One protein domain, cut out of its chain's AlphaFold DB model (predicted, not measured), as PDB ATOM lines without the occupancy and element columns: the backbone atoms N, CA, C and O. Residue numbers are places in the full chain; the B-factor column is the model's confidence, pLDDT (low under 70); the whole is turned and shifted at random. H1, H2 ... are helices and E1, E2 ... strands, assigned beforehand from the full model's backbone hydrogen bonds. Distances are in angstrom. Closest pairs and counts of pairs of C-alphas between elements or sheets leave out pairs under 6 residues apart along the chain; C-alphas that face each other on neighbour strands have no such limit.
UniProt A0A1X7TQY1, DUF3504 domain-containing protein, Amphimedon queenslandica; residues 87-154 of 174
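What this domain is: This is residues 87 to 154 of the 174 residues of the protein "DUF3504 domain-containing protein" of Amphimedon queenslandica (UniProt A0A1X7TQY1). With little regular structure, this is a small sheet, E1 E2 E3, a meander with each strand the antiparallel neighbour of the one before; short H2 crosses one face, H1 stays off it, and residues 123 to 128 stick out. The 68 printed residues run H1 E1 E2 E3 H2, mixed class, 27 in named elements. The whole is loose, radius of gyration of the C-alphas 14.5 A, spanning 43 by 29 by 19 A.

How they stand to each other: Start at H1, residues 87 to 91, not on the sheet. E1, residues 98 to 102, and E2, residues 108 to 113, form a hairpin, antiparallel at 147 degrees; find N 99 and O 111 within hydrogen-bond range at 2.8 A. E2 and E3, residues 133 to 137, form another at 161 degrees, with N 110 and O 136 at 2.9 A. H2, residues 147 to 152, is on the sheet, over E2; its closest C-alpha pair with E2 is Tyr 110 and Asn 148, 7.2 A. In H1 and H2 every O i to N i+4 pair is within range.

Where its parts are: Find C-alpha 87 at (-44.634, 17.344, 109.333), where H1 begins, 6.2 A long. E1, E2 and E3 measure 13.2 A, 16.5 A and 13.3 A; H2, 8.0 A, ends at (-36.469, -5.752, 108.091).

The domain as a whole: The C-alphas farthest apart, Phe 124 and Gly 143, are 44.1 A apart. The printed part has no cut; E2 to E3 is a long link. Look for pLDDT under 70 at residues 118 to 119 and 152 to 154.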
ATOM      1  N   ASP A  87     -43.440  18.037 109.845       71.50
ATOM      2  CA  ASP A  87     -44.634  17.344 109.333       71.50
ATOM      3  C   ASP A  87     -44.503  17.066 107.824       71.50
ATOM      4  O   ASP A  87     -44.732  15.951 107.358       71.50
ATOM      5  N   ASN A  88     -43.982  18.041 107.070       77.56
ATOM      6  CA  ASN A  88     -43.689  17.860 105.650       77.56
ATOM      7  C   ASN A  88     -42.606  16.807 105.390       77.56
ATOM      8  O   ASN A  88     -42.733  16.061 104.423       77.56
ATOM      9  N   GLU A  89     -41.561  16.704 106.219       78.31
ATOM     10  CA  GLU A  89     -40.501  15.700 106.028       78.31
ATOM     11  C   GLU A  89     -41.056  14.284 106.207       78.31
ATOM     12  O   GLU A  89     -40.737  13.393 105.425       78.31
ATOM     13  N   HIS A  90     -41.946  14.090 107.183       82.25
ATOM     14  CA  HIS A  90     -42.635  12.819 107.391       82.25
ATOM     15  C   HIS A  90     -43.612  12.483 106.261       82.25
ATOM     16  O   HIS A  90     -43.590  11.366 105.745       82.25
ATOM     17  N   ARG A  91     -44.469  13.432 105.862       82.25
ATOM     18  CA  ARG A  91     -45.490  13.206 104.823       82.25
ATOM     19  C   ARG A  91     -44.897  13.022 103.431       82.25
ATOM     20  O   ARG A  91     -45.468  12.301 102.621       82.25
ATOM     21  N   SER A  92     -43.769  13.673 103.148       84.44
ATOM     22  CA  SER A  92     -43.086  13.583 101.852       84.44
ATOM     23  C   SER A  92     -42.030  12.477 101.789       84.44
ATOM     24  O   SER A  92     -41.394  12.316 100.745       84.44
ATOM     25  N   LEU A  93     -41.848  11.707 102.870       85.50
ATOM     26  CA  LEU A  93     -40.849  10.647 102.956       85.50
ATOM     27  C   LEU A  93     -41.091   9.576 101.887       85.50
ATOM     28  O   LEU A  93     -42.112   8.886 101.882       85.50
ATOM     29  N   LYS A  94     -40.116   9.399 100.994       87.06
ATOM     30  CA  LYS A  94     -40.167   8.384  99.934       87.06
ATOM     31  C   LYS A  94     -39.343   7.162 100.310       87.06
ATOM     32  O   LYS A  94     -38.252   7.277 100.860       87.06
ATOM     33  N   LEU A  95     -39.798   5.981  99.888       84.19
ATOM     34  CA  LEU A  95     -39.034   4.738 100.049       84.19
ATOM     35  C   LEU A  95     -37.653   4.804  99.378       84.19
ATOM     36  O   LEU A  95     -36.703   4.231  99.894       84.19
ATOM     37  N   SER A  96     -37.511   5.554  98.279       86.88
ATOM     38  CA  SER A  96     -36.229   5.749  97.583       86.88
ATOM     39  C   SER A  96     -35.151   6.419  98.445       86.88
ATOM     40  O   SER A  96     -33.964   6.279  98.155       86.88
ATOM     41  N   GLN A  97     -35.555   7.142  99.494       87.00
ATOM     42  CA  GLN A  97     -34.653   7.803 100.435       87.00
ATOM     43  C   GLN A  97     -34.090   6.844 101.485       87.00
ATOM     44  O   GLN A  97     -33.118   7.191 102.149       87.00
ATOM     45  N   ILE A  98     -34.684   5.659 101.648       88.50
ATOM     46  CA  ILE A  98     -34.288   4.674 102.651       88.50
ATOM     47  C   ILE A  98     -33.664   3.476 101.939       88.50
ATOM     48  O   ILE A  98     -34.325   2.740 101.212       88.50
ATOM     49  N   LYS A  99     -32.375   3.246 102.182       88.88
ATOM     50  CA  LYS A  99     -31.627   2.128 101.602       88.88
ATOM     51  C   LYS A  99     -31.191   1.160 102.687       88.88
ATOM     52  O   LYS A  99     -30.532   1.550 103.648       88.88
ATOM     53  N   ARG A 100     -31.523  -0.115 102.505       86.88
ATOM     54  CA  ARG A 100     -31.015  -1.205 103.337       86.88
ATOM     55  C   ARG A 100     -29.653  -1.636 102.799       86.88
ATOM     56  O   ARG A 100     -29.567  -2.076 101.661       86.88
ATOM     57  N   ASN A 101     -28.617  -1.528 103.621       84.50
ATOM     58  CA  ASN A 101     -27.244  -1.870 103.262       84.50
ATOM     59  C   ASN A 101     -26.601  -2.738 104.350       84.50
ATOM     60  O   ASN A 101     -27.085  -2.813 105.480       84.50
ATOM     61  N   ILE A 102     -25.473  -3.355 104.019       84.75
ATOM     62  CA  ILE A 102     -24.570  -3.970 104.993       84.75
ATOM     63  C   ILE A 102     -23.403  -2.993 105.197       84.75
ATOM     64  O   ILE A 102     -22.960  -2.340 104.248       84.75
ATOM     65  N   SER A 103     -22.991  -2.775 106.444       82.19
ATOM     66  CA  SER A 103     -21.824  -1.954 106.762       82.19
ATOM     67  C   SER A 103     -20.534  -2.681 106.362       82.19
ATOM     68  O   SER A 103     -20.552  -3.901 106.201       82.19
ATOM     69  N   PRO A 104     -19.398  -1.975 106.244       81.00
ATOM     70  CA  PRO A 104     -18.100  -2.626 106.035       81.00
ATOM     71  C   PRO A 104     -17.776  -3.687 107.104       81.00
ATOM     72  O   PRO A 104     -17.112  -4.673 106.820       81.00
ATOM     73  N   GLU A 105     -18.317  -3.523 108.313       82.44
ATOM     74  CA  GLU A 105     -18.191  -4.444 109.454       82.44
ATOM     75  C   GLU A 105     -19.176  -5.633 109.403       82.44
ATOM     76  O   GLU A 105     -19.334  -6.353 110.387       82.44
ATOM     77  N   GLY A 106     -19.922  -5.806 108.308       80.94
ATOM     78  CA  GLY A 106     -20.891  -6.896 108.153       80.94
ATOM     79  C   GLY A 106     -22.228  -6.693 108.880       80.94
ATOM     80  O   GLY A 106     -23.067  -7.595 108.884       80.94
ATOM     81  N   LYS A 107     -22.485  -5.520 109.475       81.69
ATOM     82  CA  LYS A 107     -23.726  -5.248 110.223       81.69
ATOM     83  C   LYS A 107     -24.818  -4.683 109.321       81.69
ATOM     84  O   LYS A 107     -24.571  -3.816 108.484       81.69
ATOM     85  N   LEU A 108     -26.061  -5.121 109.523       83.56
ATOM     86  CA  LEU A 108     -27.200  -4.570 108.790       83.56
ATOM     87  C   LEU A 108     -27.469  -3.116 109.208       83.56
ATOM     88  O   LEU A 108     -27.667  -2.841 110.394       83.56
ATOM     89  N   ARG A 109     -27.542  -2.212 108.225       86.06
ATOM     90  CA  ARG A 109     -27.847  -0.791 108.422       86.06
ATOM     91  C   ARG A 109     -28.927  -0.286 107.470       86.06
ATOM     92  O   ARG A 109     -28.970  -0.671 106.300       86.06
ATOM     93  N   TYR A 110     -29.753   0.633 107.951       88.44
ATOM     94  CA  TYR A 110     -30.602   1.464 107.102       88.44
ATOM     95  C   TYR A 110     -29.971   2.844 106.960       88.44
ATOM     96  O   TYR A 110     -29.594   3.472 107.945       88.44
ATOM     97  N   THR A 111     -29.839   3.306 105.724       89.56
ATOM     98  CA  THR A 111     -29.350   4.643 105.402       89.56
ATOM     99  C   THR A 111     -30.517   5.473 104.906       89.56
ATOM    100  O   THR A 111     -31.120   5.128 103.891       89.56
ATOM    101  N   TYR A 112     -30.808   6.563 105.604       90.75
ATOM    102  CA  TYR A 112     -31.700   7.607 105.127       90.75
ATOM    103  C   TYR A 112     -30.886   8.709 104.452       90.75
ATOM    104  O   TYR A 112     -29.892   9.174 105.011       90.75
ATOM    105  N   THR A 113     -31.318   9.138 103.270       89.50
ATOM    106  CA  THR A 113     -30.786  10.310 102.573       89.50
ATOM    107  C   THR A 113     -31.916  11.304 102.341       89.50
ATOM    108  O   THR A 113     -32.920  11.010 101.692       89.50
ATOM    109  N   GLU A 114     -31.762  12.497 102.893       86.88
ATOM    110  CA  GLU A 114     -32.695  13.598 102.692       86.88
ATOM    111  C   GLU A 114     -32.671  14.073 101.234       86.88
ATOM    112  O   GLU A 114     -31.618  14.077 100.598       86.88
ATOM    113  N   ASN A 115     -33.828  14.471 100.703       84.50
ATOM    114  CA  ASN A 115     -33.916  15.081  99.374       84.50
ATOM    115  C   ASN A 115     -33.673  16.591  99.470       84.50
ATOM    116  O   ASN A 115     -32.710  17.091  98.900       84.50
ATOM    117  N   CYS A 116     -34.524  17.279 100.236       75.06
ATOM    118  CA  CYS A 116     -34.427  18.696 100.569       75.06
ATOM    119  C   CYS A 116     -34.940  18.900 102.002       75.06
ATOM    120  O   CYS A 116     -35.793  18.144 102.469       75.06
ATOM    121  N   SER A 117     -34.474  19.948 102.674       73.31
ATOM    122  CA  SER A 117     -35.014  20.403 103.962       73.31
ATOM    123  C   SER A 117     -35.156  21.917 103.993       73.31
ATOM    124  O   SER A 117     -34.657  22.622 103.116       73.31
ATOM    125  N   LYS A 118     -35.806  22.444 105.037       69.56
ATOM    126  CA  LYS A 118     -35.975  23.895 105.232       69.56
ATOM    127  C   LYS A 118     -34.646  24.661 105.157       69.56
ATOM    128  O   LYS A 118     -34.606  25.764 104.628       69.56
ATOM    129  N   ASN A 119     -33.563  24.060 105.653       69.25
ATOM    130  CA  ASN A 119     -32.233  24.672 105.666       69.25
ATOM    131  C   ASN A 119     -31.393  24.304 104.426       69.25
ATOM    132  O   ASN A 119     -30.334  24.891 104.204       69.25
ATOM    133  N   ARG A 120     -31.850  23.335 103.623       72.25
ATOM    134  CA  ARG A 120     -31.190  22.822 102.412       72.25
ATOM    135  C   ARG A 120     -32.236  22.672 101.312       72.25
ATOM    136  O   ARG A 120     -32.656  21.565 100.977       72.25
ATOM    137  N   ALA A 121     -32.707  23.807 100.806       76.94
ATOM    138  CA  ALA A 121     -33.747  23.851  99.783       76.94
ATOM    139  C   ALA A 121     -33.217  23.458  98.389       76.94
ATOM    140  O   ALA A 121     -34.013  23.222  97.487       76.94
ATOM    141  N   GLY A 122     -31.889  23.376  98.221       77.44
ATOM    142  CA  GLY A 122     -31.255  22.996  96.953       77.44
ATOM    143  C   GLY A 122     -31.123  24.158  95.966       77.44
ATOM    144  O   GLY A 122     -31.026  23.938  94.763       77.44
ATOM    145  N   GLY A 123     -31.142  25.402  96.458       82.38
ATOM    146  CA  GLY A 123     -30.896  26.581  95.627       82.38
ATOM    147  C   GLY A 123     -29.466  26.614  95.074       82.38
ATOM    148  O   GLY A 123     -28.581  25.928  95.580       82.38
ATOM    149  N   PHE A 124     -29.219  27.464  94.073       80.50
ATOM    150  CA  PHE A 124     -27.920  27.578  93.389       80.50
ATOM    151  C   PHE A 124     -26.728  27.740  94.353       80.50
ATOM    152  O   PHE A 124     -25.706  27.074  94.215       80.50
ATOM    153  N   ASN A 125     -26.894  28.539  95.410       79.94
ATOM    154  CA  ASN A 125     -25.857  28.771  96.426       79.94
ATOM    155  C   ASN A 125     -25.617  27.571  97.366       79.94
ATOM    156  O   ASN A 125     -24.754  27.634  98.236       79.94
ATOM    157  N   GLN A 126     -26.393  26.495  97.233       79.31
ATOM    158  CA  GLN A 126     -26.340  25.302  98.078       79.31
ATOM    159  C   GLN A 126     -25.929  24.040  97.309       79.31
ATOM    160  O   GLN A 126     -25.973  22.958  97.883       79.31
ATOM    161  N   LEU A 127     -25.480  24.158  96.053       78.06
ATOM    162  CA  LEU A 127     -25.040  23.010  95.241       78.06
ATOM    163  C   LEU A 127     -23.926  22.189  95.911       78.06
ATOM    164  O   LEU A 127     -23.889  20.971  95.780       78.06
ATOM    165  N   ASN A 128     -23.050  22.856  96.666       81.25
ATOM    166  CA  ASN A 128     -21.937  22.215  97.371       81.25
ATOM    167  C   ASN A 128     -22.314  21.719  98.776       81.25
ATOM    168  O   ASN A 128     -21.477  21.133  99.461       81.25
ATOM    169  N   VAL A 129     -23.542  21.973  99.244       82.25
ATOM    170  CA  VAL A 129     -23.986  21.548 100.574       82.25
ATOM    171  C   VAL A 129     -24.542  20.129 100.463       82.25
ATOM    172  O   VAL A 129     -25.573  19.932  99.824       82.25
ATOM    173  N   PRO A 130     -23.910  19.124 101.093       83.00
ATOM    174  CA  PRO A 130     -24.393  17.757 100.999       83.00
ATOM    175  C   PRO A 130     -25.724  17.589 101.735       83.00
ATOM    176  O   PRO A 130     -25.990  18.209 102.774       83.00
ATOM    177  N   ASN A 131     -26.555  16.682 101.231       86.31
ATOM    178  CA  ASN A 131     -27.807  16.320 101.884       86.31
ATOM    179  C   ASN A 131     -27.561  15.609 103.219       86.31
ATOM    180  O   ASN A 131     -26.514  15.003 103.452       86.31
ATOM    181  N   LYS A 132     -28.538  15.693 104.129       86.88
ATOM    182  CA  LYS A 132     -28.482  14.984 105.409       86.88
ATOM    183  C   LYS A 132     -28.514  13.480 105.140       86.88
ATOM    184  O   LYS A 132     -29.443  12.983 104.505       86.88
ATOM    185  N   VAL A 133     -27.517  12.765 105.649       89.25
ATOM    186  CA  VAL A 133     -27.462  11.302 105.605       89.25
ATOM    187  C   VAL A 133     -27.427  10.780 107.032       89.25
ATOM    188  O   VAL A 133     -26.621  11.237 107.837       89.25
ATOM    189  N   VAL A 134     -28.316   9.841 107.350       90.31
ATOM    190  CA  VAL A 134     -28.412   9.230 108.680       90.31
ATOM    191  C   VAL A 134     -28.288   7.721 108.541       90.31
ATOM    192  O   VAL A 134     -28.967   7.109 107.715       90.31
ATOM    193  N   HIS A 135     -27.422   7.116 109.351       89.94
ATOM    194  CA  HIS A 135     -27.216   5.672 109.389       89.94
ATOM    195  C   HIS A 135     -27.801   5.094 110.669       89.94
ATOM    196  O   HIS A 135     -27.498   5.571 111.757       89.94
ATOM    197  N   GLN A 136     -28.610   4.050 110.521       87.50
ATOM    198  CA  GLN A 136     -29.262   3.367 111.626       87.50
ATOM    199  C   GLN A 136     -28.860   1.902 111.661       87.50
ATOM    200  O   GLN A 136     -29.120   1.129 110.731       87.50
ATOM    201  N   TYR A 137     -28.180   1.541 112.741       86.38
ATOM    202  CA  TYR A 137     -27.680   0.197 112.982       86.38
ATOM    203  C   TYR A 137     -28.695  -0.612 113.772       86.38
ATOM    204  O   TYR A 137     -29.604  -0.073 114.400       86.38
ATOM    205  N   LYS A 138     -28.562  -1.937 113.702       81.25
ATOM    206  CA  LYS A 138     -29.409  -2.813 114.502       81.25
ATOM    207  C   LYS A 138     -29.022  -2.628 115.965       81.25
ATOM    208  O   LYS A 138     -27.911  -2.981 116.346       81.25
ATOM    209  N   ASP A 139     -29.956  -2.109 116.744       81.00
ATOM    210  CA  ASP A 139     -29.858  -2.101 118.194       81.00
ATOM    211  C   ASP A 139     -30.242  -3.484 118.741       81.00
ATOM    212  O   ASP A 139     -31.251  -4.067 118.326       81.00
ATOM    213  N   ILE A 140     -29.391  -4.024 119.611       74.19
ATOM    214  CA  ILE A 140     -29.563  -5.330 120.252       74.19
ATOM    215  C   ILE A 140     -30.460  -5.186 121.487       74.19
ATOM    216  O   ILE A 140     -31.301  -6.053 121.714       74.19
ATOM    217  N   GLU A 141     -30.346  -4.079 122.226       77.12
ATOM    218  CA  GLU A 141     -31.107  -3.833 123.458       77.12
ATOM    219  C   GLU A 141     -32.591  -3.604 123.159       77.12
ATOM    220  O   GLU A 141     -33.464  -4.093 123.873       77.12
ATOM    221  N   ALA A 142     -32.893  -2.941 122.040       73.06
ATOM    222  CA  ALA A 142     -34.264  -2.704 121.602       73.06
ATOM    223  C   ALA A 142     -35.017  -3.975 121.147       73.06
ATOM    224  O   ALA A 142     -36.233  -3.918 120.959       73.06
ATOM    225  N   GLY A 143     -34.337  -5.109 120.927       80.12
ATOM    226  CA  GLY A 143     -34.965  -6.400 120.611       80.12
ATOM    227  C   GLY A 143     -36.015  -6.346 119.486       80.12
ATOM    228  O   GLY A 143     -35.709  -6.035 118.329       80.12
ATOM    229  N   GLU A 144     -37.272  -6.656 119.821       75.62
ATOM    230  CA  GLU A 144     -38.421  -6.626 118.897       75.62
ATOM    231  C   GLU A 144     -38.894  -5.209 118.544       75.62
ATOM    232  O   GLU A 144     -39.466  -4.997 117.473       75.62
ATOM    233  N   ARG A 145     -38.604  -4.225 119.406       82.12
ATOM    234  CA  ARG A 145     -38.878  -2.797 119.178       82.12
ATOM    235  C   ARG A 145     -37.821  -2.149 118.275       82.12
ATOM    236  O   ARG A 145     -37.957  -0.989 117.889       82.12
ATOM    237  N   CYS A 146     -36.771  -2.892 117.910       81.44
ATOM    238  CA  CYS A 146     -35.696  -2.395 117.064       81.44
ATOM    239  C   CYS A 146     -36.234  -1.976 115.676       81.44
ATOM    240  O   CYS A 146     -36.879  -2.780 114.988       81.44
ATOM    241  N   PRO A 147     -35.907  -0.761 115.197       76.88
ATOM    242  CA  PRO A 147     -36.346  -0.264 113.891       76.88
ATOM    243  C   PRO A 147     -35.931  -1.189 112.749       76.88
ATOM    244  O   PRO A 147     -36.712  -1.454 111.839       76.88
ATOM    245  N   ASN A 148     -34.722  -1.750 112.828       76.06
ATOM    246  CA  ASN A 148     -34.202  -2.657 111.810       76.06
ATOM    247  C   ASN A 148     -34.956  -3.990 111.784       76.06
ATOM    248  O   ASN A 148     -35.066  -4.599 110.723       76.06
ATOM    249  N   THR A 149     -35.501  -4.427 112.920       77.94
ATOM    250  CA  THR A 149     -36.360  -5.612 113.011       77.94
ATOM    251  C   THR A 149     -37.743  -5.307 112.426       77.94
ATOM    252  O   THR A 149     -38.223  -6.045 111.568       77.94
ATOM    253  N   ILE A 150     -38.351  -4.174 112.784       78.31
ATOM    254  CA  ILE A 150     -39.691  -3.771 112.317       78.31
ATOM    255  C   ILE A 150     -39.715  -3.468 110.807       78.31
ATOM    256  O   ILE A 150     -40.665  -3.837 110.106       78.31
ATOM    257  N   LEU A 151     -38.659  -2.831 110.292       71.38
ATOM    258  CA  LEU A 151     -38.481  -2.540 108.866       71.38
ATOM    259  C   LEU A 151     -37.944  -3.753 108.086       71.38
ATOM    260  O   LEU A 151     -38.249  -3.906 106.903       71.38
ATOM    261  N   GLY A 152     -37.147  -4.616 108.724       64.12
ATOM    262  CA  GLY A 152     -36.469  -5.752 108.091       64.12
ATOM    263  C   GLY A 152     -37.287  -7.041 108.024       64.12
ATOM    264  O   GLY A 152     -37.126  -7.806 107.073       64.12
ATOM    265  N   ASN A 153     -38.208  -7.268 108.967       52.81
ATOM    266  CA  ASN A 153     -39.039  -8.479 109.026       52.81
ATOM    267  C   ASN A 153     -40.124  -8.554 107.944       52.81
ATOM    268  O   ASN A 153     -40.912  -9.497 107.913       52.81
ATOM    269  N   ARG A 154     -40.187  -7.589 107.026       50.88
ATOM    270  CA  ARG A 154     -41.243  -7.529 106.014       50.88
ATOM    271  C   ARG A 154     -40.679  -7.687 104.616       50.88
ATOM    272  O   ARG A 154     -40.619  -6.748 103.831       50.88
TER     273      ARG A 154